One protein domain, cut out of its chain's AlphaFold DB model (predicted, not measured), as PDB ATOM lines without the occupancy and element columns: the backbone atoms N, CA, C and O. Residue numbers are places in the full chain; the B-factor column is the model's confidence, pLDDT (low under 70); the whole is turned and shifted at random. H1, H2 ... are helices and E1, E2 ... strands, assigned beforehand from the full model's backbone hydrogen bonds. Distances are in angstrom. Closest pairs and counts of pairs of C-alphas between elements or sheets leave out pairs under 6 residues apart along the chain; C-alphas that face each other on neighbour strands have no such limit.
ATOM      1  N   GLY A  33     233.317 349.366 466.672       92.44
ATOM      2  CA  GLY A  33     233.249 348.722 467.979       92.44
ATOM      3  C   GLY A  33     231.933 347.997 468.274       92.44
ATOM      4  O   GLY A  33     231.920 347.230 469.230       92.44
ATOM      5  N   ALA A  34     230.879 348.180 467.471       95.75
ATOM      6  CA  ALA A  34     229.592 347.500 467.600       95.75
ATOM      7  C   ALA A  34     229.561 346.171 466.825       95.75
ATOM      8  O   ALA A  34     230.233 346.020 465.800       95.75
ATOM      9  N   THR A  35     228.776 345.206 467.303       96.12
ATOM     10  CA  THR A  35     228.499 343.976 466.546       96.12
ATOM     11  C   THR A  35     227.425 344.218 465.474       96.12
ATOM     12  O   THR A  35     226.679 345.199 465.554       96.12
ATOM     13  N   PRO A  36     227.313 343.349 464.451       95.31
ATOM     14  CA  PRO A  36     226.224 343.430 463.475       95.31
ATOM     15  C   PRO A  36     224.832 343.383 464.119       95.31
ATOM     16  O   PRO A  36     223.931 344.085 463.668       95.31
ATOM     17  N   GLU A  37     224.666 342.605 465.188       96.38
ATOM     18  CA  GLU A  37     223.415 342.497 465.944       96.38
ATOM     19  C   GLU A  37     223.105 343.810 466.673       96.38
ATOM     20  O   GLU A  37     221.998 344.329 466.546       96.38
ATOM     21  N   GLU A  38     224.101 344.399 467.348       96.69
ATOM     22  CA  GLU A  38     223.972 345.711 468.001       96.69
ATOM     23  C   GLU A  38     223.649 346.830 466.996       96.69
ATOM     24  O   GLU A  38     222.949 347.791 467.311       96.69
ATOM     25  N   ALA A  39     224.149 346.725 465.763       95.31
ATOM     26  CA  ALA A  39     223.867 347.688 464.702       95.31
ATOM     27  C   ALA A  39     222.466 347.525 464.079       95.31
ATOM     28  O   ALA A  39     221.932 348.500 463.546       95.31
ATOM     29  N   ALA A  40     221.882 346.322 464.128       93.81
ATOM     30  CA  ALA A  40     220.620 345.983 463.463       93.81
ATOM     31  C   ALA A  40     219.395 345.992 464.391       93.81
ATOM     32  O   ALA A  40     218.275 346.182 463.919       93.81
ATOM     33  N   GLU A  41     219.581 345.774 465.692       94.50
ATOM     34  CA  GLU A  41     218.489 345.786 466.670       94.50
ATOM     35  C   GLU A  41     217.838 347.168 466.809       94.50
ATOM     36  O   GLU A  41     218.470 348.184 466.521       94.50
ATOM     37  N   ALA A  42     216.601 347.220 467.305       94.44
ATOM     38  CA  ALA A  42     215.938 348.476 467.646       94.44
ATOM     39  C   ALA A  42     216.455 349.020 468.988       94.44
ATOM     40  O   ALA A  42     216.530 348.279 469.971       94.44
ATOM     41  N   LEU A  43     216.777 350.313 469.038       95.56
ATOM     42  CA  LEU A  43     217.144 351.029 470.262       95.56
ATOM     43  C   LEU A  43     216.072 352.067 470.643       95.56
ATOM     44  O   LEU A  43     215.318 352.520 469.774       95.56
ATOM     45  N   PRO A  44     215.995 352.475 471.926       95.31
ATOM     46  CA  PRO A  44     215.117 353.562 472.350       95.31
ATOM     47  C   PRO A  44     215.302 354.825 471.497       95.31
ATOM     48  O   PRO A  44     216.425 355.274 471.254       95.31
ATOM     49  N   GLY A  45     214.191 355.402 471.037       89.81
ATOM     50  CA  GLY A  45     214.183 356.593 470.187       89.81
ATOM     51  C   GLY A  45     214.309 356.337 468.683       89.81
ATOM     52  O   GLY A  45     214.157 357.285 467.914       89.81
ATOM     53  N   ASP A  46     214.527 355.097 468.229       91.88
ATOM     54  CA  ASP A  46     214.591 354.786 466.791       91.88
ATOM     55  C   ASP A  46     213.279 355.108 466.048       91.88
ATOM     56  O   ASP A  46     213.300 355.507 464.878       91.88
ATOM     57  N   ASP A  47     212.148 354.968 466.740       88.62
ATOM     58  CA  ASP A  47     210.787 355.252 466.278       88.62
ATOM     59  C   ASP A  47     210.528 356.748 466.036       88.62
ATOM     60  O   ASP A  47     209.706 357.109 465.190       88.62
ATOM     61  N   ARG A  48     211.284 357.628 466.704       83.12
ATOM     62  CA  ARG A  48     211.192 359.089 466.537       83.12
ATOM     63  C   ARG A  48     211.716 359.560 465.179       83.12
ATOM     64  O   ARG A  48     211.317 360.623 464.705       83.12
ATOM     65  N   THR A  49     212.551 358.747 464.525       76.31
ATOM     66  CA  THR A  49     213.137 359.039 463.209       76.31
ATOM     67  C   THR A  49     212.895 357.876 462.242       76.31
ATOM     68  O   THR A  49     213.824 357.219 461.752       76.31
ATOM     69  N   ALA A  50     211.618 357.622 461.939       65.50
ATOM     70  CA  ALA A  50     211.161 356.523 461.081       65.50
ATOM     71  C   ALA A  50     211.729 356.532 459.638       65.50
ATOM     72  O   ALA A  50     211.670 355.515 458.955       65.50
ATOM     73  N   GLY A  51     212.325 357.642 459.179       69.25
ATOM     74  CA  GLY A  51     212.936 357.788 457.848       69.25
ATOM     75  C   GLY A  51     214.394 358.251 457.858       69.25
ATOM     76  O   GLY A  51     214.809 358.916 456.910       69.25
ATOM     77  N   ALA A  52     215.150 357.954 458.924       79.50
ATOM     78  CA  ALA A  52     216.547 358.373 459.059       79.50
ATOM     79  C   ALA A  52     217.379 357.982 457.827       79.50
ATOM     80  O   ALA A  52     217.451 356.812 457.451       79.50
ATOM     81  N   ARG A  53     218.015 358.976 457.203       81.06
ATOM     82  CA  ARG A  53     218.886 358.784 456.032       81.06
ATOM     83  C   ARG A  53     220.310 358.423 456.419       81.06
ATOM     84  O   ARG A  53     220.988 357.740 455.657       81.06
ATOM     85  N   ASP A  54     220.734 358.872 457.594       85.00
ATOM     86  CA  ASP A  54     222.038 358.593 458.163       85.00
ATOM     87  C   ASP A  54     221.866 357.906 459.515       85.00
ATOM     88  O   ASP A  54     221.134 358.368 460.397       85.00
ATOM     89  N   GLN A  55     222.549 356.775 459.651       91.62
ATOM     90  CA  GLN A  55     222.614 356.000 460.876       91.62
ATOM     91  C   GLN A  55     224.025 355.463 461.058       91.62
ATOM     92  O   GLN A  55     224.651 354.954 460.126       91.62
ATOM     93  N   TRP A  56     224.482 355.507 462.299       93.69
ATOM     94  CA  TRP A  56     225.655 354.777 462.744       93.69
ATOM     95  C   TRP A  56     225.395 354.202 464.131       93.69
ATOM     96  O   TRP A  56     224.539 354.678 464.874       93.69
ATOM     97  N   THR A  57     226.111 353.145 464.489       97.19
ATOM     98  CA  THR A  57     226.057 352.530 465.816       97.19
ATOM     99  C   THR A  57     227.463 352.180 466.250       97.19
ATOM    100  O   THR A  57     228.187 351.488 465.545       97.19
ATOM    101  N   ARG A  58     227.876 352.684 467.404       96.12
ATOM    102  CA  ARG A  58     229.229 352.504 467.918       96.12
ATOM    103  C   ARG A  58     229.171 352.003 469.337       96.12
ATOM    104  O   ARG A  58     228.241 352.333 470.064       96.12
ATOM    105  N   ALA A  59     230.154 351.209 469.734       97.88
ATOM    106  CA  ALA A  59     230.127 350.633 471.065       97.88
ATOM    107  C   ALA A  59     231.514 350.421 471.658       97.88
ATOM    108  O   ALA A  59     232.485 350.133 470.957       97.88
ATOM    109  N   VAL A  60     231.586 350.537 472.981       96.88
ATOM    110  CA  VAL A  60     232.774 350.230 473.781       96.88
ATOM    111  C   VAL A  60     232.379 349.432 475.013       96.88
ATOM    112  O   VAL A  60     231.269 349.554 475.532       96.88
ATOM    113  N   THR A  61     233.302 348.601 475.481       97.69
ATOM    114  CA  THR A  61     233.178 347.926 476.774       97.69
ATOM    115  C   THR A  61     233.956 348.718 477.812       97.69
ATOM    116  O   THR A  61     235.121 349.056 477.582       97.69
ATOM    117  N   ILE A  62     233.298 349.020 478.924       97.56
ATOM    118  CA  ILE A  62     233.821 349.794 480.043       97.56
ATOM    119  C   ILE A  62     233.863 348.878 481.264       97.56
ATOM    120  O   ILE A  62     232.884 348.195 481.562       97.56
ATOM    121  N   ASP A  63     234.990 348.845 481.959       97.00
ATOM    122  CA  ASP A  63     235.300 347.908 483.035       97.00
ATOM    123  C   ASP A  63     234.790 348.392 484.411       97.00
ATOM    124  O   ASP A  63     235.446 348.204 485.432       97.00
ATOM    125  N   VAL A  64     233.618 349.039 484.416       97.06
ATOM    126  CA  VAL A  64     232.864 349.474 485.605       97.06
ATOM    127  C   VAL A  64     231.351 349.318 485.368       97.06
ATOM    128  O   VAL A  64     230.925 349.266 484.201       97.06
ATOM    129  N   PRO A  65     230.515 349.238 486.422       98.00
ATOM    130  CA  PRO A  65     229.082 349.016 486.266       98.00
ATOM    131  C   PRO A  65     228.355 350.292 485.781       98.00
ATOM    132  O   PRO A  65     228.922 351.392 485.868       98.00
ATOM    133  N   PRO A  66     227.118 350.183 485.251       98.19
ATOM    134  CA  PRO A  66     226.419 351.296 484.601       98.19
ATOM    135  C   PRO A  66     226.281 352.545 485.475       98.19
ATOM    136  O   PRO A  66     226.358 353.658 484.960       98.19
ATOM    137  N   GLU A  67     226.165 352.376 486.791       97.25
ATOM    138  CA  GLU A  67     226.042 353.441 487.790       97.25
ATOM    139  C   GLU A  67     227.276 354.353 487.847       97.25
ATOM    140  O   GLU A  67     227.172 355.511 488.247       97.25
ATOM    141  N   GLN A  68     228.448 353.855 487.436       96.94
ATOM    142  CA  GLN A  68     229.675 354.652 487.343       96.94
ATOM    143  C   GLN A  68     229.838 355.317 485.972       96.94
ATOM    144  O   GLN A  68     230.480 356.361 485.862       96.94
ATOM    145  N   VAL A  69     229.240 354.746 484.922       98.19
ATOM    146  CA  VAL A  69     229.266 355.307 483.561       98.19
ATOM    147  C   VAL A  69     228.231 356.420 483.406       98.19
ATOM    148  O   VAL A  69     228.511 357.461 482.810       98.19
ATOM    149  N   TRP A  70     227.035 356.209 483.952       98.25
ATOM    150  CA  TRP A  70     225.870 357.070 483.780       98.25
ATOM    151  C   TRP A  70     226.111 358.550 484.126       98.25
ATOM    152  O   TRP A  70     225.771 359.396 483.293       98.25
ATOM    153  N   PRO A  71     226.768 358.906 485.249       97.81
ATOM    154  CA  PRO A  71     227.027 360.305 485.593       97.81
ATOM    155  C   PRO A  71     227.837 361.065 484.534       97.81
ATOM    156  O   PRO A  71     227.632 362.263 484.319       97.81
ATOM    157  N   TRP A  72     228.738 360.371 483.826       97.44
ATOM    158  CA  TRP A  72     229.508 360.967 482.734       97.44
ATOM    159  C   TRP A  72     228.628 361.278 481.528       97.44
ATOM    160  O   TRP A  72     228.811 362.329 480.920       97.44
ATOM    161  N   ILE A  73     227.660 360.417 481.212       97.19
ATOM    162  CA  ILE A  73     226.714 360.615 480.106       97.19
ATOM    163  C   ILE A  73     225.770 361.783 480.416       97.19
ATOM    164  O   ILE A  73     225.633 362.704 479.615       97.19
ATOM    165  N   VAL A  74     225.169 361.803 481.606       96.94
ATOM    166  CA  VAL A  74     224.170 362.820 481.990       96.94
ATOM    167  C   VAL A  74     224.737 364.239 482.005       96.94
ATOM    168  O   VAL A  74     224.051 365.204 481.654       96.94
ATOM    169  N   GLN A  75     226.006 364.401 482.381       95.75
ATOM    170  CA  GLN A  75     226.621 365.723 482.419       95.75
ATOM    171  C   GLN A  75     227.174 366.183 481.062       95.75
ATOM    172  O   GLN A  75     227.753 367.262 481.011       95.75
ATOM    173  N   MET A  76     227.029 365.428 479.968       95.06
ATOM    174  CA  MET A  76     227.556 365.853 478.665       95.06
ATOM    175  C   MET A  76     226.897 367.133 478.148       95.06
ATOM    176  O   MET A  76     225.738 367.424 478.435       95.06
ATOM    177  N   GLY A  77     227.652 367.892 477.354       91.88
ATOM    178  CA  GLY A  77     227.170 369.097 476.680       91.88
ATOM    179  C   GLY A  77     228.095 370.298 476.826       91.88
ATOM    180  O   GLY A  77     228.852 370.429 477.795       91.88
ATOM    181  N   ILE A  78     228.007 371.226 475.873       86.62
ATOM    182  CA  ILE A  78     228.590 372.562 476.021       86.62
ATOM    183  C   ILE A  78     227.820 373.310 477.114       86.62
ATOM    184  O   ILE A  78     226.608 373.178 477.248       86.62
ATOM    185  N   HIS A  79     228.558 374.061 477.926       87.25
ATOM    186  CA  HIS A  79     228.149 374.647 479.206       87.25
ATOM    187  C   HIS A  79     227.871 373.622 480.320       87.25
ATOM    188  O   HIS A  79     227.562 374.020 481.437       87.25
ATOM    189  N   ARG A  80     228.059 372.324 480.042       93.31
ATOM    190  CA  ARG A  80     228.018 371.219 481.010       93.31
ATOM    191  C   ARG A  80     229.419 370.588 481.113       93.31
ATOM    192  O   ARG A  80     230.423 371.295 481.030       93.31
ATOM    193  N   GLY A  81     229.528 369.278 481.291       90.81
ATOM    194  CA  GLY A  81     230.781 368.530 481.439       90.81
ATOM    195  C   GLY A  81     231.601 368.351 480.156       90.81
ATOM    196  O   GLY A  81     232.712 367.830 480.228       90.81
ATOM    197  N   GLY A  82     231.115 368.808 479.000       90.69
ATOM    198  CA  GLY A  82     231.759 368.596 477.701       90.69
ATOM    199  C   GLY A  82     231.475 367.219 477.101       90.69
ATOM    200  O   GLY A  82     230.764 366.414 477.692       90.69
ATOM    201  N   PHE A  83     231.999 366.969 475.900       88.44
ATOM    202  CA  PHE A  83     231.823 365.695 475.180       88.44
ATOM    203  C   PHE A  83     233.022 364.756 475.326       88.44
ATOM    204  O   PHE A  83     233.079 363.715 474.686       88.44
ATOM    205  N   TYR A  84     234.004 365.114 476.160       86.62
ATOM    206  CA  TYR A  84     235.162 364.269 476.467       86.62
ATOM    207  C   TYR A  84     236.054 363.938 475.263       86.62
ATOM    208  O   TYR A  84     236.851 363.006 475.344       86.62
ATOM    209  N   THR A  85     235.949 364.705 474.171       70.50
ATOM    210  CA  THR A  85     236.707 364.471 472.936       70.50
ATOM    211  C   THR A  85     237.965 365.348 472.898       70.50
ATOM    212  O   THR A  85     239.006 365.012 473.461       70.50
ATOM    213  N   HIS A  86     237.886 366.505 472.253       67.06
ATOM    214  CA  HIS A  86     239.005 367.295 471.785       67.06
ATOM    215  C   HIS A  86     238.764 368.755 472.127       67.06
ATOM    216  O   HIS A  86     238.526 369.578 471.242       67.06
ATOM    217  N   ASP A  87     238.919 369.088 473.408       66.81
ATOM    218  CA  ASP A  87     238.615 370.416 473.951       66.81
ATOM    219  C   ASP A  87     239.187 371.571 473.112       66.81
ATOM    220  O   ASP A  87     238.600 372.642 473.007       66.81
ATOM    221  N   ARG A  88     240.367 371.387 472.502       58.72
ATOM    222  CA  ARG A  88     241.005 372.410 471.654       58.72
ATOM    223  C   ARG A  88     240.285 372.612 470.319       58.72
ATOM    224  O   ARG A  88     240.121 373.754 469.900       58.72
ATOM    225  N   VAL A  89     239.883 371.521 469.667       61.66
ATOM    226  CA  VAL A  89     239.160 371.545 468.387       61.66
ATOM    227  C   VAL A  89     237.759 372.097 468.612       61.66
ATOM    228  O   VAL A  89     237.343 373.010 467.909       61.66
ATOM    229  N   GLU A  90     237.081 371.634 469.658       63.28
ATOM    230  CA  GLU A  90     235.743 372.097 470.028       63.28
ATOM    231  C   GLU A  90     235.741 373.593 470.385       63.28
ATOM    232  O   GLU A  90     234.849 374.341 469.982       63.28
ATOM    233  N   ARG A  91     236.784 374.089 471.063       68.69
ATOM    234  CA  ARG A  91     236.958 375.532 471.297       68.69
ATOM    235  C   ARG A  91     237.199 376.328 470.019       68.69
ATOM    236  O   ARG A  91     236.660 377.425 469.898       68.69
ATOM    237  N   LEU A  92     238.012 375.812 469.098       64.19
ATOM    238  CA  LEU A  92     238.324 376.496 467.842       64.19
ATOM    239  C   LEU A  92     237.097 376.567 466.924       64.19
ATOM    240  O   LEU A  92     236.804 377.630 466.381       64.19
ATOM    241  N   LEU A  93     236.382 375.451 466.774       60.91
ATOM    242  CA  LEU A  93     235.263 375.325 465.843       60.91
ATOM    243  C   LEU A  93     233.950 375.862 466.422       60.91
ATOM    244  O   LEU A  93     233.178 376.491 465.703       60.91
ATOM    245  N   PHE A  94     233.705 375.656 467.718       65.25
ATOM    246  CA  PHE A  94     232.392 375.894 468.328       65.25
ATOM    247  C   PHE A  94     232.409 376.899 469.480       65.25
ATOM    248  O   PHE A  94     231.366 377.134 470.091       65.25
ATOM    249  N   ARG A  95     233.570 377.502 469.788       67.62
ATOM    250  CA  ARG A  95     233.769 378.382 470.958       67.62
ATOM    251  C   ARG A  95     233.301 377.729 472.266       67.62
ATOM    252  O   ARG A  95     232.801 378.411 473.159       67.62
ATOM    253  N   ALA A  96     233.470 376.410 472.364       71.25
ATOM    254  CA  ALA A  96     232.966 375.614 473.470       71.25
ATOM    255  C   ALA A  96     233.499 376.088 474.836       71.25
ATOM    256  O   ALA A  96     234.674 376.425 475.002       71.25
ATOM    257  N   ARG A  97     232.614 376.109 475.830       79.88
ATOM    258  CA  ARG A  97     232.921 376.349 477.244       79.88
ATOM    259  C   ARG A  97     232.269 375.244 478.054       79.88
ATOM    260  O   ARG A  97     231.175 374.821 477.708       79.88
ATOM    261  N   TYR A  98     232.921 374.812 479.121       85.88
ATOM    262  CA  TYR A  98     232.463 373.712 479.970       85.88
ATOM    263  C   TYR A  98     232.394 374.159 481.430       85.88
ATOM    264  O   TYR A  98     232.874 375.244 481.764       85.88
ATOM    265  N   ALA A  99     231.851 373.312 482.299       85.44
ATOM    266  CA  ALA A  99     231.787 373.542 483.740       85.44
ATOM    267  C   ALA A  99     233.181 373.773 484.354       85.44
ATOM    268  O   ALA A  99     233.349 374.632 485.212       85.44
ATOM    269  N   GLU A 100     234.217 373.100 483.837       84.00
ATOM    270  CA  GLU A 100     235.626 373.316 484.219       84.00
ATOM    271  C   GLU A 100     236.337 374.359 483.322       84.00
ATOM    272  O   GLU A 100     237.563 374.417 483.199       84.00
ATOM    273  N   GLY A 101     235.565 375.223 482.662       82.75
ATOM    274  CA  GLY A 101     236.050 376.349 481.875       82.75
ATOM    275  C   GLY A 101     236.392 375.985 480.434       82.75
ATOM    276  O   GLY A 101     235.566 376.149 479.537       82.75
ATOM    277  N   THR A 102     237.645 375.600 480.172       74.12
ATOM    278  CA  THR A 102     238.138 375.377 478.789       74.12
ATOM    279  C   THR A 102     238.323 373.915 478.423       74.12
ATOM    280  O   THR A 102     238.586 373.636 477.258       74.12
ATOM    281  N   HIS A 103     238.200 372.994 479.369       80.50
ATOM    282  CA  HIS A 103     238.383 371.567 479.130       80.50
ATOM    283  C   HIS A 103     237.191 370.764 479.625       80.50
ATOM    284  O   HIS A 103     236.461 371.223 480.505       80.50
ATOM    285  N   SER A 104     237.004 369.585 479.040       84.88
ATOM    286  CA  SER A 104     235.985 368.645 479.478       84.88
ATOM    287  C   SER A 104     236.200 368.293 480.948       84.88
ATOM    288  O   SER A 104     237.337 368.273 481.440       84.88
ATOM    289  N   ALA A 105     235.103 368.008 481.638       89.50
ATOM    290  CA  ALA A 105     235.108 367.701 483.052       89.50
ATOM    291  C   ALA A 105     235.996 366.490 483.352       89.50
ATOM    292  O   ALA A 105     236.033 365.511 482.600       89.50
ATOM    293  N   THR A 106     236.732 366.585 484.452       88.81
ATOM    294  CA  THR A 106     237.602 365.524 484.982       88.81
ATOM    295  C   THR A 106     237.003 364.862 486.216       88.81
ATOM    296  O   THR A 106     237.512 363.846 486.676       88.81
ATOM    297  N   ARG A 107     235.893 365.405 486.721       90.31
ATOM    298  CA  ARG A 107     235.095 364.851 487.814       90.31
ATOM    299  C   ARG A 107     233.607 364.911 487.486       90.31
ATOM    300  O   ARG A 107     233.186 365.588 486.546       90.31
ATOM    301  N   ILE A 108     232.823 364.230 488.310       94.75
ATOM    302  CA  ILE A 108     231.374 364.383 488.325       94.75
ATOM    303  C   ILE A 108     231.015 365.690 489.035       94.75
ATOM    304  O   ILE A 108     231.525 365.987 490.121       94.75
ATOM    305  N   HIS A 109     230.155 366.481 488.397       94.38
ATOM    306  CA  HIS A 109     229.609 367.723 488.949       94.38
ATOM    307  C   HIS A 109     228.173 367.465 489.422       94.38
ATOM    308  O   HIS A 109     227.323 367.193 488.567       94.38
ATOM    309  N   PRO A 110     227.889 367.499 490.742       94.00
ATOM    310  CA  PRO A 110     226.559 367.215 491.293       94.00
ATOM    311  C   PRO A 110     225.441 368.059 490.669       94.00
ATOM    312  O   PRO A 110     224.351 367.556 490.415       94.00
ATOM    313  N   GLU A 111     225.734 369.317 490.351       94.31
ATOM    314  CA  GLU A 111     224.815 370.274 489.738       94.31
ATOM    315  C   GLU A 111     224.410 369.922 488.296       94.31
ATOM    316  O   GLU A 111     223.436 370.465 487.786       94.31
ATOM    317  N   LEU A 112     225.129 369.005 487.636       95.38
ATOM    318  CA  LEU A 112     224.850 368.566 486.264       95.38
ATOM    319  C   LEU A 112     224.173 367.188 486.189       95.38
ATOM    320  O   LEU A 112     223.972 366.682 485.087       95.38
ATOM    321  N   GLN A 113     223.854 366.566 487.329       96.12
ATOM    322  CA  GLN A 113     223.317 365.195 487.377       96.12
ATOM    323  C   GLN A 113     221.798 365.117 487.226       96.12
ATOM    324  O   GLN A 113     221.243 364.025 487.134       96.12
ATOM    325  N   HIS A 114     221.125 366.263 487.201       92.81
ATOM    326  CA  HIS A 114     219.698 366.338 486.945       92.81
ATOM    327  C   HIS A 114     219.472 366.711 485.474       92.81
ATOM    328  O   HIS A 114     219.962 367.741 485.001       92.81
ATOM    329  N   LEU A 115     218.814 365.815 484.743       94.44
ATOM    330  CA  LEU A 115     218.473 365.969 483.335       94.44
ATOM    331  C   LEU A 115     217.098 365.341 483.113       94.44
ATOM    332  O   LEU A 115     216.907 364.166 483.431       94.44
ATOM    333  N   GLU A 116     216.168 366.113 482.568       95.12
ATOM    334  CA  GLU A 116     214.785 365.694 482.360       95.12
ATOM    335  C   GLU A 116     214.392 365.777 480.876       95.12
ATOM    336  O   GLU A 116     214.967 366.562 480.112       95.12
ATOM    337  N   PRO A 117     213.405 364.980 480.424       96.56
ATOM    338  CA  PRO A 117     212.822 365.161 479.102       96.56
ATOM    339  C   PRO A 117     212.371 366.612 478.872       96.56
ATOM    340  O   PRO A 117     211.650 367.189 479.681       96.56
ATOM    341  N   GLY A 118     212.778 367.193 477.745       93.81
ATOM    342  CA  GLY A 118     212.545 368.596 477.391       93.81
ATOM    343  C   GLY A 118     213.749 369.516 477.618       93.81
ATOM    344  O   GLY A 118     213.815 370.577 476.986       93.81
ATOM    345  N   ASP A 119     214.728 369.105 478.429       94.88
ATOM    346  CA  ASP A 119     215.969 369.858 478.614       94.88
ATOM    347  C   ASP A 119     216.762 369.992 477.312       94.88
ATOM    348  O   ASP A 119     216.651 369.187 476.385       94.88
ATOM    349  N   ARG A 120     217.607 371.025 477.238       92.88
ATOM    350  CA  ARG A 120     218.457 371.293 476.069       92.88
ATOM    351  C   ARG A 120     219.911 370.952 476.356       92.88
ATOM    352  O   ARG A 120     220.525 371.532 477.251       92.88
ATOM    353  N   ILE A 121     220.491 370.093 475.523       92.19
ATOM    354  CA  ILE A 121     221.935 369.847 475.488       92.19
ATOM    355  C   ILE A 121     222.534 370.669 474.348       92.19
ATOM    356  O   ILE A 121     222.215 370.455 473.180       92.19
ATOM    357  N   TYR A 122     223.401 371.625 474.675       88.44
ATOM    358  CA  TYR A 122     224.065 372.454 473.671       88.44
ATOM    359  C   TYR A 122     225.230 371.702 473.016       88.44
ATOM    360  O   TYR A 122     226.122 371.199 473.700       88.44
ATOM    361  N   MET A 123     225.236 371.689 471.683       81.06
ATOM    362  CA  MET A 123     226.242 371.015 470.848       81.06
ATOM    363  C   MET A 123     227.270 371.998 470.265       81.06
ATOM    364  O   MET A 123     228.359 371.595 469.868       81.06
ATOM    365  N   GLY A 124     226.952 373.300 470.251       74.94
ATOM    366  CA  GLY A 124     227.870 374.375 469.847       74.94
ATOM    367  C   GLY A 124     227.324 375.260 468.739       74.94
ATOM    368  O   GLY A 124     226.371 374.905 468.060       74.94
ATOM    369  N   GLY A 125     227.883 376.467 468.585       68.56
ATOM    370  CA  GLY A 125     227.468 377.389 467.515       68.56
ATOM    371  C   GLY A 125     225.986 377.808 467.543       68.56
ATOM    372  O   GLY A 125     225.454 378.196 466.507       68.56
ATOM    373  N   GLY A 126     225.321 377.724 468.702       71.06
ATOM    374  CA  GLY A 126     223.882 377.988 468.852       71.06
ATOM    375  C   GLY A 126     222.971 376.796 468.525       71.06
ATOM    376  O   GLY A 126     221.755 376.967 468.485       71.06
ATOM    377  N   VAL A 127     223.547 375.611 468.298       80.31
ATOM    378  CA  VAL A 127     222.840 374.345 468.059       80.31
ATOM    379  C   VAL A 127     222.660 373.592 469.377       80.31
ATOM    380  O   VAL A 127     223.590 373.506 470.189       80.31
ATOM    381  N   TRP A 128     221.472 373.032 469.582       87.81
ATOM    382  CA  TRP A 128     221.112 372.232 470.753       87.81
ATOM    383  C   TRP A 128     220.258 371.024 470.357       87.81
ATOM    384  O   TRP A 128     219.604 371.037 469.322       87.81
ATOM    385  N   ALA A 129     220.237 369.988 471.186       88.50
ATOM    386  CA  ALA A 129     219.329 368.858 471.031       88.50
ATOM    387  C   ALA A 129     218.421 368.736 472.261       88.50
ATOM    388  O   ALA A 129     218.910 368.923 473.383       88.50
ATOM    389  N   PRO A 130     217.117 368.464 472.078       92.19
ATOM    390  CA  PRO A 130     216.242 368.159 473.193       92.19
ATOM    391  C   PRO A 130     216.611 366.801 473.782       92.19
ATOM    392  O   PRO A 130     216.917 365.855 473.056       92.19
ATOM    393  N   VAL A 131     216.504 366.692 475.096       96.00
ATOM    394  CA  VAL A 131     216.418 365.406 475.774       96.00
ATOM    395  C   VAL A 131     215.020 364.859 475.529       96.00
ATOM    396  O   VAL A 131     214.027 365.472 475.913       96.00
ATOM    397  N   ALA A 132     214.926 363.728 474.846       95.19
ATOM    398  CA  ALA A 132     213.656 363.094 474.528       95.19
ATOM    399  C   ALA A 132     213.239 362.080 475.598       95.19
ATOM    400  O   ALA A 132     212.046 361.908 475.841       95.19
ATOM    401  N   GLU A 133     214.207 361.400 476.213       96.75
ATOM    402  CA  GLU A 133     213.954 360.329 477.174       96.75
ATOM    403  C   GLU A 133     215.167 360.104 478.073       96.75
ATOM    404  O   GLU A 133     216.307 360.159 477.604       96.75
ATOM    405  N   VAL A 134     214.919 359.827 479.351       97.75
ATOM    406  CA  VAL A 134     215.950 359.541 480.351       97.75
ATOM    407  C   VAL A 134     215.490 358.352 481.185       97.75
ATOM    408  O   VAL A 134     214.517 358.463 481.926       97.75
ATOM    409  N   GLU A 135     216.201 357.232 481.095       97.81
ATOM    410  CA  GLU A 135     216.059 356.104 482.016       97.81
ATOM    411  C   GLU A 135     217.403 355.879 482.731       97.81
ATOM    412  O   GLU A 135     218.358 355.390 482.113       97.81
ATOM    413  N   PRO A 136     217.516 356.260 484.022       97.38
ATOM    414  CA  PRO A 136     218.773 356.208 484.760       97.38
ATOM    415  C   PRO A 136     219.498 354.867 484.659       97.38
ATOM    416  O   PRO A 136     218.894 353.808 484.813       97.38
ATOM    417  N   ASN A 137     220.810 354.924 484.418       97.38
ATOM    418  CA  ASN A 137     221.703 353.769 484.262       97.38
ATOM    419  C   ASN A 137     221.348 352.811 483.108       97.38
ATOM    420  O   ASN A 137     221.973 351.757 482.991       97.38
ATOM    421  N   ARG A 138     220.383 353.157 482.244       97.81
ATOM    422  CA  ARG A 138     219.945 352.311 481.123       97.81
ATOM    423  C   ARG A 138     220.039 353.026 479.792       97.81
ATOM    424  O   ARG A 138     220.764 352.546 478.926       97.81
ATOM    425  N   HIS A 139     219.379 354.170 479.616       98.00
ATOM    426  CA  HIS A 139     219.508 354.927 478.372       98.00
ATOM    427  C   HIS A 139     219.190 356.414 478.484       98.00
ATOM    428  O   HIS A 139     218.414 356.862 479.323       98.00
ATOM    429  N   LEU A 140     219.785 357.175 477.570       98.00
ATOM    430  CA  LEU A 140     219.508 358.587 477.323       98.00
ATOM    431  C   LEU A 140     219.238 358.761 475.828       98.00
ATOM    432  O   LEU A 140     220.098 358.422 475.018       98.00
ATOM    433  N   VAL A 141     218.079 359.309 475.466       96.81
ATOM    434  CA  VAL A 141     217.750 359.681 474.080       96.81
ATOM    435  C   VAL A 141     217.830 361.201 473.969       96.81
ATOM    436  O   VAL A 141     216.996 361.904 474.540       96.81
ATOM    437  N   ALA A 142     218.832 361.716 473.256       93.56
ATOM    438  CA  ALA A 142     219.019 363.151 473.028       93.56
ATOM    439  C   ALA A 142     219.538 363.428 471.601       93.56
ATOM    440  O   ALA A 142     218.896 363.036 470.631       93.56
ATOM    441  N   PHE A 143     220.694 364.093 471.456       87.81
ATOM    442  CA  PHE A 143     221.377 364.248 470.157       87.81
ATOM    443  C   PHE A 143     221.781 362.895 469.554       87.81
ATOM    444  O   PHE A 143     221.799 362.731 468.338       87.81
ATOM    445  N   GLU A 144     222.059 361.935 470.429       92.88
ATOM    446  CA  GLU A 144     222.300 360.527 470.157       92.88
ATOM    447  C   GLU A 144     221.550 359.703 471.206       92.88
ATOM    448  O   GLU A 144     221.199 360.205 472.281       92.88
ATOM    449  N   THR A 145     221.320 358.431 470.898       96.50
ATOM    450  CA  THR A 145     220.844 357.448 471.864       96.50
ATOM    451  C   THR A 145     222.046 356.774 472.507       96.50
ATOM    452  O   THR A 145     222.814 356.099 471.826       96.50
ATOM    453  N   PHE A 146     222.177 356.910 473.823       98.19
ATOM    454  CA  PHE A 146     223.144 356.198 474.651       98.19
ATOM    455  C   PHE A 146     222.428 355.058 475.366       98.19
ATOM    456  O   PHE A 146     221.438 355.308 476.044       98.19
ATOM    457  N   VAL A 147     222.929 353.830 475.252       98.62
ATOM    458  CA  VAL A 147     222.390 352.638 475.920       98.62
ATOM    459  C   VAL A 147     223.503 351.972 476.719       98.62
ATOM    460  O   VAL A 147     224.553 351.627 476.178       98.62
ATOM    461  N   LEU A 148     223.261 351.769 478.007       98.62
ATOM    462  CA  LEU A 148     224.117 351.026 478.917       98.62
ATOM    463  C   LEU A 148     223.528 349.636 479.125       98.62
ATOM    464  O   LEU A 148     222.386 349.485 479.557       98.62
ATOM    465  N   ARG A 149     224.319 348.605 478.835       98.06
ATOM    466  CA  ARG A 149     223.959 347.220 479.143       98.06
ATOM    467  C   ARG A 149     224.924 346.660 480.174       98.06
ATOM    468  O   ARG A 149     226.131 346.676 479.917       98.06
ATOM    469  N   PRO A 150     224.428 346.142 481.305       97.56
ATOM    470  CA  PRO A 150     225.285 345.449 482.248       97.56
ATOM    471  C   PRO A 150     225.859 344.185 481.594       97.56
ATOM    472  O   PRO A 150     225.160 343.447 480.898       97.56
ATOM    473  N   LEU A 151     227.146 343.946 481.820       97.50
ATOM    474  CA  LEU A 151     227.877 342.750 481.422       97.50
ATOM    475  C   LEU A 151     228.412 342.027 482.669       97.50
ATOM    476  O   LEU A 151     228.625 342.660 483.705       97.50
ATOM    477  N   PRO A 152     228.711 340.717 482.579       95.69
ATOM    478  CA  PRO A 152     229.335 339.989 483.679       95.69
ATOM    479  C   PRO A 152     230.658 340.618 484.142       95.69
ATOM    480  O   PRO A 152     231.501 340.997 483.313       95.69
ATOM    481  N   GLY A 153     230.847 340.636 485.466       93.12
ATOM    482  CA  GLY A 153     232.044 341.147 486.141       93.12
ATOM    483  C   GLY A 153     232.027 342.652 486.405       93.12
ATOM    484  O   GLY A 153     233.078 343.268 486.275       93.12
ATOM    485  N   ASP A 154     230.860 343.231 486.714       94.00
ATOM    486  CA  ASP A 154     230.668 344.675 486.940       94.00
ATOM    487  C   ASP A 154     231.189 345.534 485.786       94.00
ATOM    488  O   ASP A 154     231.847 346.550 485.978       94.00
ATOM    489  N   ARG A 155     230.899 345.103 484.555       97.62
ATOM    490  CA  ARG A 155     231.271 345.821 483.335       97.62
ATOM    491  C   ARG A 155     230.036 346.341 482.634       97.62
ATOM    492  O   ARG A 155     228.930 345.837 482.823       97.62
ATOM    493  N   THR A 156     230.241 347.294 481.743       98.56
ATOM    494  CA  THR A 156     229.176 347.914 480.967       98.56
ATOM    495  C   THR A 156     229.503 347.881 479.490       98.56
ATOM    496  O   THR A 156     230.594 348.253 479.060       98.56
ATOM    497  N   ARG A 157     228.531 347.471 478.682       98.38
ATOM    498  CA  ARG A 157     228.535 347.719 477.247       98.38
ATOM    499  C   ARG A 157     227.819 349.040 476.996       98.38
ATOM    500  O   ARG A 157     226.612 349.123 477.199       98.38
ATOM    501  N   LEU A 158     228.564 350.056 476.571       98.62
ATOM    502  CA  LEU A 158     228.001 351.326 476.122       98.62
ATOM    503  C   LEU A 158     227.811 351.259 474.607       98.62
ATOM    504  O   LEU A 158     228.796 351.179 473.873       98.62
ATOM    505  N   VAL A 159     226.558 351.295 474.161       98.50
ATOM    506  CA  VAL A 159     226.162 351.388 472.751       98.50
ATOM    507  C   VAL A 159     225.627 352.790 472.501       98.50
ATOM    508  O   VAL A 159     224.786 353.277 473.250       98.50
ATOM    509  N   VAL A 160     226.114 353.446 471.455       97.81
ATOM    510  CA  VAL A 160     225.683 354.784 471.052       97.81
ATOM    511  C   VAL A 160     225.225 354.750 469.608       97.81
ATOM    512  O   VAL A 160     225.918 354.211 468.741       97.81
ATOM    513  N   ARG A 161     224.049 355.314 469.346       96.06
ATOM    514  CA  ARG A 161     223.447 355.355 468.018       96.06
ATOM    515  C   ARG A 161     222.976 356.755 467.679       96.06
ATOM    516  O   ARG A 161     222.280 357.400 468.453       96.06
ATOM    517  N   TYR A 162     223.278 357.153 466.455       93.12
ATOM    518  CA  TYR A 162     222.651 358.292 465.810       93.12
ATOM    519  C   TYR A 162     221.691 357.811 464.731       93.12
ATOM    520  O   TYR A 162     222.012 356.880 463.986       93.12
ATOM    521  N   ARG A 163     220.540 358.477 464.624       90.38
ATOM    522  CA  ARG A 163     219.569 358.317 463.538       90.38
ATOM    523  C   ARG A 163     219.005 359.679 463.165       90.38
ATOM    524  O   ARG A 163     218.286 360.290 463.953       90.38
ATOM    525  N   GLY A 164     219.292 360.137 461.952       85.81
ATOM    526  CA  GLY A 164     218.878 361.461 461.507       85.81
ATOM    527  C   GLY A 164     218.973 361.667 460.003       85.81
ATOM    528  O   GLY A 164     219.277 360.759 459.230       85.81
ATOM    529  N   ASP A 165     218.729 362.903 459.587       79.44
ATOM    530  CA  ASP A 165     218.878 363.353 458.208       79.44
ATOM    531  C   ASP A 165     220.262 363.981 457.992       79.44
ATOM    532  O   ASP A 165     220.368 365.086 457.467       79.44
ATOM    533  N   GLY A 166     221.349 363.300 458.349       79.69
ATOM    534  CA  GLY A 166     222.707 363.867 458.274       79.69
ATOM    535  C   GLY A 166     222.947 364.936 459.339       79.69
ATOM    536  O   GLY A 166     222.180 365.021 460.292       79.69
ATOM    537  N   PHE A 167     223.995 365.750 459.217       75.00
ATOM    538  CA  PHE A 167     224.402 366.684 460.276       75.00
ATOM    539  C   PHE A 167     223.980 368.118 459.986       75.00
ATOM    540  O   PHE A 167     223.582 368.849 460.895       75.00
ATOM    541  N   VAL A 168     224.013 368.521 458.716       77.00
ATOM    542  CA  VAL A 168     223.633 369.879 458.315       77.00
ATOM    543  C   VAL A 168     222.156 370.142 458.614       77.00
ATOM    544  O   VAL A 168     221.823 371.166 459.208       77.00
ATOM    545  N   GLN A 169     221.255 369.229 458.243       75.00
ATOM    546  CA  GLN A 169     219.815 369.481 458.342       75.00
ATOM    547  C   GLN A 169     219.327 369.614 459.801       75.00
ATOM    548  O   GLN A 169     218.670 370.616 460.102       75.00
ATOM    549  N   PRO A 170     219.669 368.704 460.738       71.75
ATOM    550  CA  PRO A 170     219.298 368.859 462.142       71.75
ATOM    551  C   PRO A 170     219.942 370.084 462.782       71.75
ATOM    552  O   PRO A 170     219.247 370.824 463.469       71.75
ATOM    553  N   ALA A 171     221.218 370.373 462.490       74.31
ATOM    554  CA  ALA A 171     221.878 371.579 462.992       74.31
ATOM    555  C   ALA A 171     221.154 372.860 462.550       74.31
ATOM    556  O   ALA A 171     221.030 373.803 463.327       74.31
ATOM    557  N   LEU A 172     220.617 372.889 461.327       74.25
ATOM    558  CA  LEU A 172     219.812 374.004 460.835       74.25
ATOM    559  C   LEU A 172     218.436 374.101 461.503       74.25
ATOM    560  O   LEU A 172     217.949 375.217 461.692       74.25
ATOM    561  N   HIS A 173     217.787 372.979 461.825       75.44
ATOM    562  CA  HIS A 173     216.513 372.966 462.559       75.44
ATOM    563  C   HIS A 173     216.683 373.359 464.029       75.44
ATOM    564  O   HIS A 173     215.834 374.052 464.583       75.44
ATOM    565  N   ALA A 174     217.791 372.942 464.632       73.81
ATOM    566  CA  ALA A 174     218.153 373.208 466.015       73.81
ATOM    567  C   ALA A 174     218.865 374.554 466.227       73.81
ATOM    568  O   ALA A 174     219.096 374.952 467.370       73.81
ATOM    569  N   ALA A 175     219.242 375.257 465.155       78.31
ATOM    570  CA  ALA A 175     219.863 376.570 465.256       78.31
ATOM    571  C   ALA A 175     218.898 377.568 465.911       78.31
ATOM    572  O   ALA A 175     217.759 377.730 465.469       78.31
ATOM    573  N   ALA A 176     219.370 378.265 466.947       68.94
ATOM    574  CA  ALA A 176     218.598 379.316 467.599       68.94
ATOM    575  C   ALA A 176     218.145 380.408 466.593       68.94
ATOM    576  O   ALA A 176     218.857 380.678 465.620       68.94
ATOM    577  N   PRO A 177     216.988 381.070 466.802       70.69
ATOM    578  CA  PRO A 177     216.489 382.110 465.889       70.69
ATOM    579  C   PRO A 177     217.482 383.260 465.649       70.69
ATOM    580  O   PRO A 177     217.528 383.849 464.570       70.69
ATOM    581  N   ASP A 178     218.309 383.554 466.646       71.75
ATOM    582  CA  ASP A 178     219.356 384.571 466.652       71.75
ATOM    583  C   ASP A 178     220.743 384.025 466.266       71.75
ATOM    584  O   ASP A 178     221.745 384.723 466.436       71.75
ATOM    585  N   ALA A 179     220.817 382.813 465.699       73.38
ATOM    586  CA  ALA A 179     222.073 382.170 465.326       73.38
ATOM    587  C   ALA A 179     222.998 383.093 464.500       73.38
ATOM    588  O   ALA A 179     222.522 383.965 463.754       73.38
ATOM    589  N   PRO A 180     224.330 382.892 464.580       76.94
ATOM    590  CA  PRO A 180     225.302 383.712 463.865       76.94
ATOM    591  C   PRO A 180     225.009 383.807 462.363       76.94
ATOM    592  O   PRO A 180     224.568 382.841 461.738       76.94
ATOM    593  N   ALA A 181     225.315 384.959 461.755       79.38
ATOM    594  CA  ALA A 181     225.035 385.222 460.340       79.38
ATOM    595  C   ALA A 181     225.497 384.106 459.370       79.38
ATOM    596  O   ALA A 181     224.718 383.775 458.475       79.38
ATOM    597  N   PRO A 182     226.672 383.462 459.549       77.81
ATOM    598  CA  PRO A 182     227.075 382.334 458.705       77.81
ATOM    599  C   PRO A 182     226.123 381.132 458.781       77.81
ATOM    600  O   PRO A 182     225.786 380.557 457.749       77.81
ATOM    601  N   VAL A 183     225.635 380.780 459.977       76.50
ATOM    602  CA  VAL A 183     224.690 379.665 460.179       76.50
ATOM    603  C   VAL A 183     223.359 379.971 459.494       76.50
ATOM    604  O   VAL A 183     222.806 379.126 458.789       76.50
ATOM    605  N   ARG A 184     222.872 381.213 459.624       79.50
ATOM    606  CA  ARG A 184     221.638 381.655 458.955       79.50
ATOM    607  C   ARG A 184     221.770 381.659 457.434       79.50
ATOM    608  O   ARG A 184     220.826 381.261 456.758       79.50
ATOM    609  N   LEU A 185     222.924 382.063 456.897       82.44
ATOM    610  CA  LEU A 185     223.190 382.049 455.456       82.44
ATOM    611  C   LEU A 185     223.189 380.623 454.894       82.44
ATOM    612  O   LEU A 185     222.520 380.365 453.896       82.44
ATOM    613  N   VAL A 186     223.883 379.689 455.553       81.06
ATOM    614  CA  VAL A 186     223.863 378.267 455.170       81.06
ATOM    615  C   VAL A 186     222.434 377.726 455.219       81.06
ATOM    616  O   VAL A 186     221.984 377.087 454.269       81.06
ATOM    617  N   GLY A 187     221.683 378.054 456.276       80.19
ATOM    618  CA  GLY A 187     220.278 377.671 456.404       80.19
ATOM    619  C   GLY A 187     219.385 378.232 455.303       80.19
ATOM    620  O   GLY A 187     218.521 377.522 454.792       80.19
ATOM    621  N   PHE A 188     219.595 379.487 454.906       83.44
ATOM    622  CA  PHE A 188     218.885 380.097 453.787       83.44
ATOM    623  C   PHE A 188     219.186 379.363 452.475       83.44
ATOM    624  O   PHE A 188     218.250 378.946 451.795       83.44
ATOM    625  N   VAL A 189     220.470 379.146 452.168       83.56
ATOM    626  CA  VAL A 189     220.941 378.468 450.950       83.56
ATOM    627  C   VAL A 189     220.358 377.063 450.835       83.56
ATOM    628  O   VAL A 189     219.754 376.738 449.817       83.56
ATOM    629  N   VAL A 190     220.484 376.247 451.884       83.44
ATOM    630  CA  VAL A 190     220.039 374.844 451.868       83.44
ATOM    631  C   VAL A 190     218.523 374.732 451.679       83.44
ATOM    632  O   VAL A 190     218.064 373.819 450.995       83.44
ATOM    633  N   ARG A 191     217.741 375.660 452.251       82.94
ATOM    634  CA  ARG A 191     216.268 375.627 452.206       82.94
ATOM    635  C   ARG A 191     215.668 376.212 450.929       82.94
ATOM    636  O   ARG A 191     214.610 375.751 450.516       82.94
ATOM    637  N   HIS A 192     216.295 377.229 450.337       84.38
ATOM    638  CA  HIS A 192     215.667 378.022 449.272       84.38
ATOM    639  C   HIS A 192     216.291 377.822 447.893       84.38
ATOM    640  O   HIS A 192     215.638 378.130 446.900       84.38
ATOM    641  N   LEU A 193     217.526 377.317 447.797       86.81
ATOM    642  CA  LEU A 193     218.147 377.051 446.502       86.81
ATOM    643  C   LEU A 193     217.886 375.601 446.064       86.81
ATOM    644  O   LEU A 193     218.335 374.662 446.734       86.81
ATOM    645  N   PRO A 194     217.198 375.383 444.924       85.38
ATOM    646  CA  PRO A 194     217.008 374.047 444.373       85.38
ATOM    647  C   PRO A 194     218.348 373.324 444.188       85.38
ATOM    648  O   PRO A 194     219.314 373.893 443.688       85.38
ATOM    649  N   GLY A 195     218.421 372.063 444.617       82.94
ATOM    650  CA  GLY A 195     219.635 371.241 444.522       82.94
ATOM    651  C   GLY A 195     220.689 371.472 445.614       82.94
ATOM    652  O   GLY A 195     221.566 370.624 445.778       82.94
ATOM    653  N   ALA A 196     220.588 372.527 446.434       84.25
ATOM    654  CA  ALA A 196     221.535 372.765 447.532       84.25
ATOM    655  C   ALA A 196     221.530 371.639 448.583       84.25
ATOM    656  O   ALA A 196     222.559 371.344 449.189       84.25
ATOM    657  N   HIS A 197     220.402 370.941 448.743       80.56
ATOM    658  CA  HIS A 197     220.305 369.755 449.594       80.56
ATOM    659  C   HIS A 197     221.232 368.613 449.142       80.56
ATOM    660  O   HIS A 197     221.727 367.883 449.992       80.56
ATOM    661  N   LEU A 198     221.525 368.460 447.843       84.38
ATOM    662  CA  LEU A 198     222.478 367.448 447.360       84.38
ATOM    663  C   LEU A 198     223.919 367.813 447.729       84.38
ATOM    664  O   LEU A 198     224.708 366.936 448.071       84.38
ATOM    665  N   LEU A 199     224.251 369.106 447.716       82.56
ATOM    666  CA  LEU A 199     225.552 369.594 448.176       82.56
ATOM    667  C   LEU A 199     225.708 369.406 449.688       82.56
ATOM    668  O   LEU A 199     226.756 368.947 450.134       82.56
ATOM    669  N   ALA A 200     224.652 369.684 450.460       82.62
ATOM    670  CA  ALA A 200     224.623 369.396 451.892       82.62
ATOM    671  C   ALA A 200     224.823 367.898 452.168       82.62
ATOM    672  O   ALA A 200     225.618 367.547 453.031       82.62
ATOM    673  N   ARG A 201     224.206 367.013 451.370       83.62
ATOM    674  CA  ARG A 201     224.418 365.557 451.468       83.62
ATOM    675  C   ARG A 201     225.842 365.141 451.135       83.62
ATOM    676  O   ARG A 201     226.404 364.306 451.831       83.62
ATOM    677  N   GLY A 202     226.428 365.708 450.083       82.00
ATOM    678  CA  GLY A 202     227.828 365.462 449.749       82.00
ATOM    679  C   GLY A 202     228.759 365.897 450.883       82.00
ATOM    680  O   GLY A 202     229.677 365.166 451.242       82.00
ATOM    681  N   PHE A 203     228.490 367.053 451.493       81.75
ATOM    682  CA  PHE A 203     229.231 367.524 452.661       81.75
ATOM    683  C   PHE A 203     229.051 366.601 453.873       81.75
ATOM    684  O   PHE A 203     230.048 366.217 454.484       81.75
ATOM    685  N   ASP A 204     227.813 366.213 454.189       82.75
ATOM    686  CA  ASP A 204     227.521 365.274 455.273       82.75
ATOM    687  C   ASP A 204     228.315 363.976 455.072       82.75
ATOM    688  O   ASP A 204     229.083 363.575 455.940       82.75
ATOM    689  N   LEU A 205     228.237 363.393 453.874       82.94
ATOM    690  CA  LEU A 205     228.860 362.116 453.554       82.94
ATOM    691  C   LEU A 205     230.393 362.162 453.553       82.94
ATOM    692  O   LEU A 205     231.016 361.228 454.038       82.94
ATOM    693  N   PHE A 206     231.023 363.179 452.962       76.50
ATOM    694  CA  PHE A 206     232.479 363.177 452.741       76.50
ATOM    695  C   PHE A 206     233.271 363.979 453.775       76.50
ATOM    696  O   PHE A 206     234.485 363.807 453.868       76.50
ATOM    697  N   VAL A 207     232.614 364.854 454.539       74.88
ATOM    698  CA  VAL A 207     233.281 365.750 455.495       74.88
ATOM    699  C   VAL A 207     232.736 365.554 456.901       74.88
ATOM    700  O   VAL A 207     233.519 365.308 457.820       74.88
ATOM    701  N   ALA A 208     231.417 365.642 457.082       76.38
ATOM    702  CA  ALA A 208     230.831 365.560 458.414       76.38
ATOM    703  C   ALA A 208     230.938 364.141 458.989       76.38
ATOM    704  O   ALA A 208     231.362 363.995 460.127       76.38
ATOM    705  N   ASP A 209     230.627 363.103 458.217       79.69
ATOM    706  CA  ASP A 209     230.658 361.698 458.635       79.69
ATOM    707  C   ASP A 209     232.017 361.271 459.234       79.69
ATOM    708  O   ASP A 209     232.038 360.781 460.370       79.69
ATOM    709  N   PRO A 210     233.170 361.478 458.552       73.81
ATOM    710  CA  PRO A 210     234.479 361.174 459.136       73.81
ATOM    711  C   PRO A 210     234.806 362.019 460.369       73.81
ATOM    712  O   PRO A 210     235.415 361.517 461.316       73.81
ATOM    713  N   LEU A 211     234.412 363.298 460.369       73.44
ATOM    714  CA  LEU A 211     234.647 364.197 461.498       73.44
ATOM    715  C   LEU A 211     233.868 363.744 462.739       73.44
ATOM    716  O   LEU A 211     234.441 363.690 463.824       73.44
ATOM    717  N   HIS A 212     232.601 363.365 462.580       76.62
ATOM    718  CA  HIS A 212     231.786 362.841 463.672       76.62
ATOM    719  C   HIS A 212     232.302 361.489 464.130       76.62
ATOM    720  O   HIS A 212     232.506 361.306 465.318       76.62
ATOM    721  N   HIS A 213     232.689 360.586 463.223       82.38
ATOM    722  CA  HIS A 213     233.373 359.361 463.639       82.38
ATOM    723  C   HIS A 213     234.583 359.638 464.546       82.38
ATOM    724  O   HIS A 213     234.754 358.993 465.582       82.38
ATOM    725  N   TYR A 214     235.411 360.620 464.192       77.56
ATOM    726  CA  TYR A 214     236.532 361.035 465.027       77.56
ATOM    727  C   TYR A 214     236.085 361.601 466.390       77.56
ATOM    728  O   TYR A 214     236.678 361.260 467.415       77.56
ATOM    729  N   MET A 215     235.040 362.431 466.421       77.75
ATOM    730  CA  MET A 215     234.488 362.988 467.660       77.75
ATOM    731  C   MET A 215     233.862 361.899 468.539       77.75
ATOM    732  O   MET A 215     234.269 361.747 469.684       77.75
ATOM    733  N   ASP A 216     232.975 361.075 467.994       83.38
ATOM    734  CA  ASP A 216     232.174 360.087 468.724       83.38
ATOM    735  C   ASP A 216     233.048 358.956 469.273       83.38
ATOM    736  O   ASP A 216     232.885 358.516 470.411       83.38
ATOM    737  N   THR A 217     234.053 358.509 468.511       84.19
ATOM    738  CA  THR A 217     235.032 357.544 469.040       84.19
ATOM    739  C   THR A 217     235.929 358.162 470.110       84.19
ATOM    740  O   THR A 217     236.332 357.462 471.041       84.19
ATOM    741  N   GLY A 218     236.226 359.461 470.006       80.75
ATOM    742  CA  GLY A 218     236.880 360.233 471.059       80.75
ATOM    743  C   GLY A 218     236.019 360.324 472.319       80.75
ATOM    744  O   GLY A 218     236.526 360.057 473.403       80.75
ATOM    745  N   MET A 219     234.723 360.610 472.174       89.94
ATOM    746  CA  MET A 219     233.746 360.686 473.265       89.94
ATOM    747  C   MET A 219     233.644 359.352 473.992       89.94
ATOM    748  O   MET A 219     233.823 359.303 475.203       89.94
ATOM    749  N   LEU A 220     233.432 358.254 473.261       91.94
ATOM    750  CA  LEU A 220     233.318 356.913 473.841       91.94
ATOM    751  C   LEU A 220     234.571 356.515 474.633       91.94
ATOM    752  O   LEU A 220     234.462 356.003 475.747       91.94
ATOM    753  N   LYS A 221     235.763 356.778 474.083       86.75
ATOM    754  CA  LYS A 221     237.034 356.545 474.787       86.75
ATOM    755  C   LYS A 221     237.179 357.471 475.995       86.75
ATOM    756  O   LYS A 221     237.559 357.015 477.062       86.75
ATOM    757  N   GLY A 222     236.808 358.741 475.854       86.38
ATOM    758  CA  GLY A 222     236.856 359.724 476.928       86.38
ATOM    759  C   GLY A 222     235.911 359.407 478.087       86.38
ATOM    760  O   GLY A 222     236.279 359.671 479.233       86.38
ATOM    761  N   ILE A 223     234.736 358.830 477.813       94.12
ATOM    762  CA  ILE A 223     233.814 358.291 478.823       94.12
ATOM    763  C   ILE A 223     234.450 357.075 479.495       94.12
ATOM    764  O   ILE A 223     234.514 357.047 480.719       94.12
ATOM    765  N   LYS A 224     234.961 356.110 478.712       92.69
ATOM    766  CA  LYS A 224     235.635 354.909 479.236       92.69
ATOM    767  C   LYS A 224     236.761 355.283 480.202       92.69
ATOM    768  O   LYS A 224     236.729 354.870 481.357       92.69
ATOM    769  N   ASP A 225     237.688 356.133 479.765       87.44
ATOM    770  CA  ASP A 225     238.852 356.536 480.558       87.44
ATOM    771  C   ASP A 225     238.448 357.216 481.877       87.44
ATOM    772  O   ASP A 225     239.123 357.076 482.893       87.44
ATOM    773  N   ARG A 226     237.349 357.978 481.885       91.56
ATOM    774  CA  ARG A 226     236.859 358.674 483.084       91.56
ATOM    775  C   ARG A 226     236.113 357.748 484.032       91.56
ATOM    776  O   ARG A 226     236.334 357.814 485.237       91.56
ATOM    777  N   ALA A 227     235.258 356.890 483.485       94.56
ATOM    778  CA  ALA A 227     234.501 355.910 484.248       94.56
ATOM    779  C   ALA A 227     235.432 354.891 484.930       94.56
ATOM    780  O   ALA A 227     235.202 354.530 486.074       94.56
ATOM    781  N   GLU A 228     236.530 354.509 484.274       92.69
ATOM    782  CA  GLU A 228     237.543 353.589 484.817       92.69
ATOM    783  C   GLU A 228     238.580 354.267 485.724       92.69
ATOM    784  O   GLU A 228     239.491 353.610 486.226       92.69
ATOM    785  N   GLY A 229     238.488 355.586 485.925       84.25
ATOM    786  CA  GLY A 229     239.463 356.341 486.718       84.25
ATOM    787  C   GLY A 229     240.852 356.449 486.072       84.25
ATOM    788  O   GLY A 229     241.824 356.784 486.746       84.25
TER     789      GLY A 229
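AT A GLANCE: This is residues 33 to 229 of the 354 residues of an uncharacterized protein of Phycicoccus sp. SLBN-51 (UniProt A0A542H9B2). A long antiparallel sheet, E1 E7 E6 E5 E4, has the long helix H7 and the shorter H3 over one face and two short helices, H1 and H2, on the other. Beyond one end of the sheet, the small hairpin E2 E3 packs on H5, and H6 makes a corner with the start of H7; H4 and long loops lie off the sheet. The printed part has 197 residues, with seven named helices and seven named strands in the order H1 H2 E1 H3 H4 E2 E3 E4 E5 E6 E7 H5 H6 H7, class mixed. It is compact, with a radius of gyration of the C-alphas of 16.7 A and spans of 55 by 39 by 28 A.

HOW THE PARTS SIT: Strands E4, residues 133 to 135, E5, 139 to 141, E6, 145 to 151, and E7, 155 to 164, form a meander, each the antiparallel neighbour of the one before. N 135 and O 139 are 2.9 A apart, N 146 and O 140 2.8 A, and N 147 and O 159 2.8 A. Edge strand E1, residues 54 to 62, is antiparallel to E7, with N 58 and O 160 at 2.8 A. H7, residues 196 to 227, lies over E1 at a height over the sheet of 8.6 A; their closest C-alphas are Ile 62 and Lys 224, 5.5 A. H3, residues 66 to 74, on the same face, touches H7 at residues 223 to 227 alone, Val 69 to Ala 227 being the closest C-alphas at 5.3 A, with a steep tilt of 44 degrees, opposite ways. With H3 and H7 on that face, sheet and helices form two layers. On the opposite face are H1, residues 36 to 40, over E1, and H2, residues 46 to 49, over none of the strands. Hairpin E2, residues 120 to 124, and E3, 127 to 130, has N 121 and O 129 at 2.9 A. H5, residues 168 to 174, comes closest to E3 at the C-alphas of Val 127 and Ala 174, 5.2 A. H6, residues 181 to 192, and H7 touch only at the corner, closest C-alphas Val 190 and Ala 196, 5.0 A. H4, residues 87 to 94, is apart from H7. Every O i to N i+4 pair is within hydrogen-bond range in H1, H4, H5 and H6, but 3 of 5 in H3 and 26 of 28 in H7; H2 is too short for one.

IN THESE COORDINATES: H1 begins at C-alpha 36 (226.224, 343.430, 463.475). E1 is 26.4 A long, E7 29.6 A, E6 18.9 A and H6 16.2 A. H7 is 42.4 A long, with a kink of 43 degrees near residue 209, and ends at C-alpha 227 (234.501, 355.910, 484.248).

THE WHOLE: The C-alphas of Gly 153 and Leu 193, the two farthest apart, are 55.3 A apart. The printed part has no cut. The long links are H3 to H4 and H4 to E2. The pLDDT is under 70 at residues 50 to 51, 86 to 95, 125 and 176.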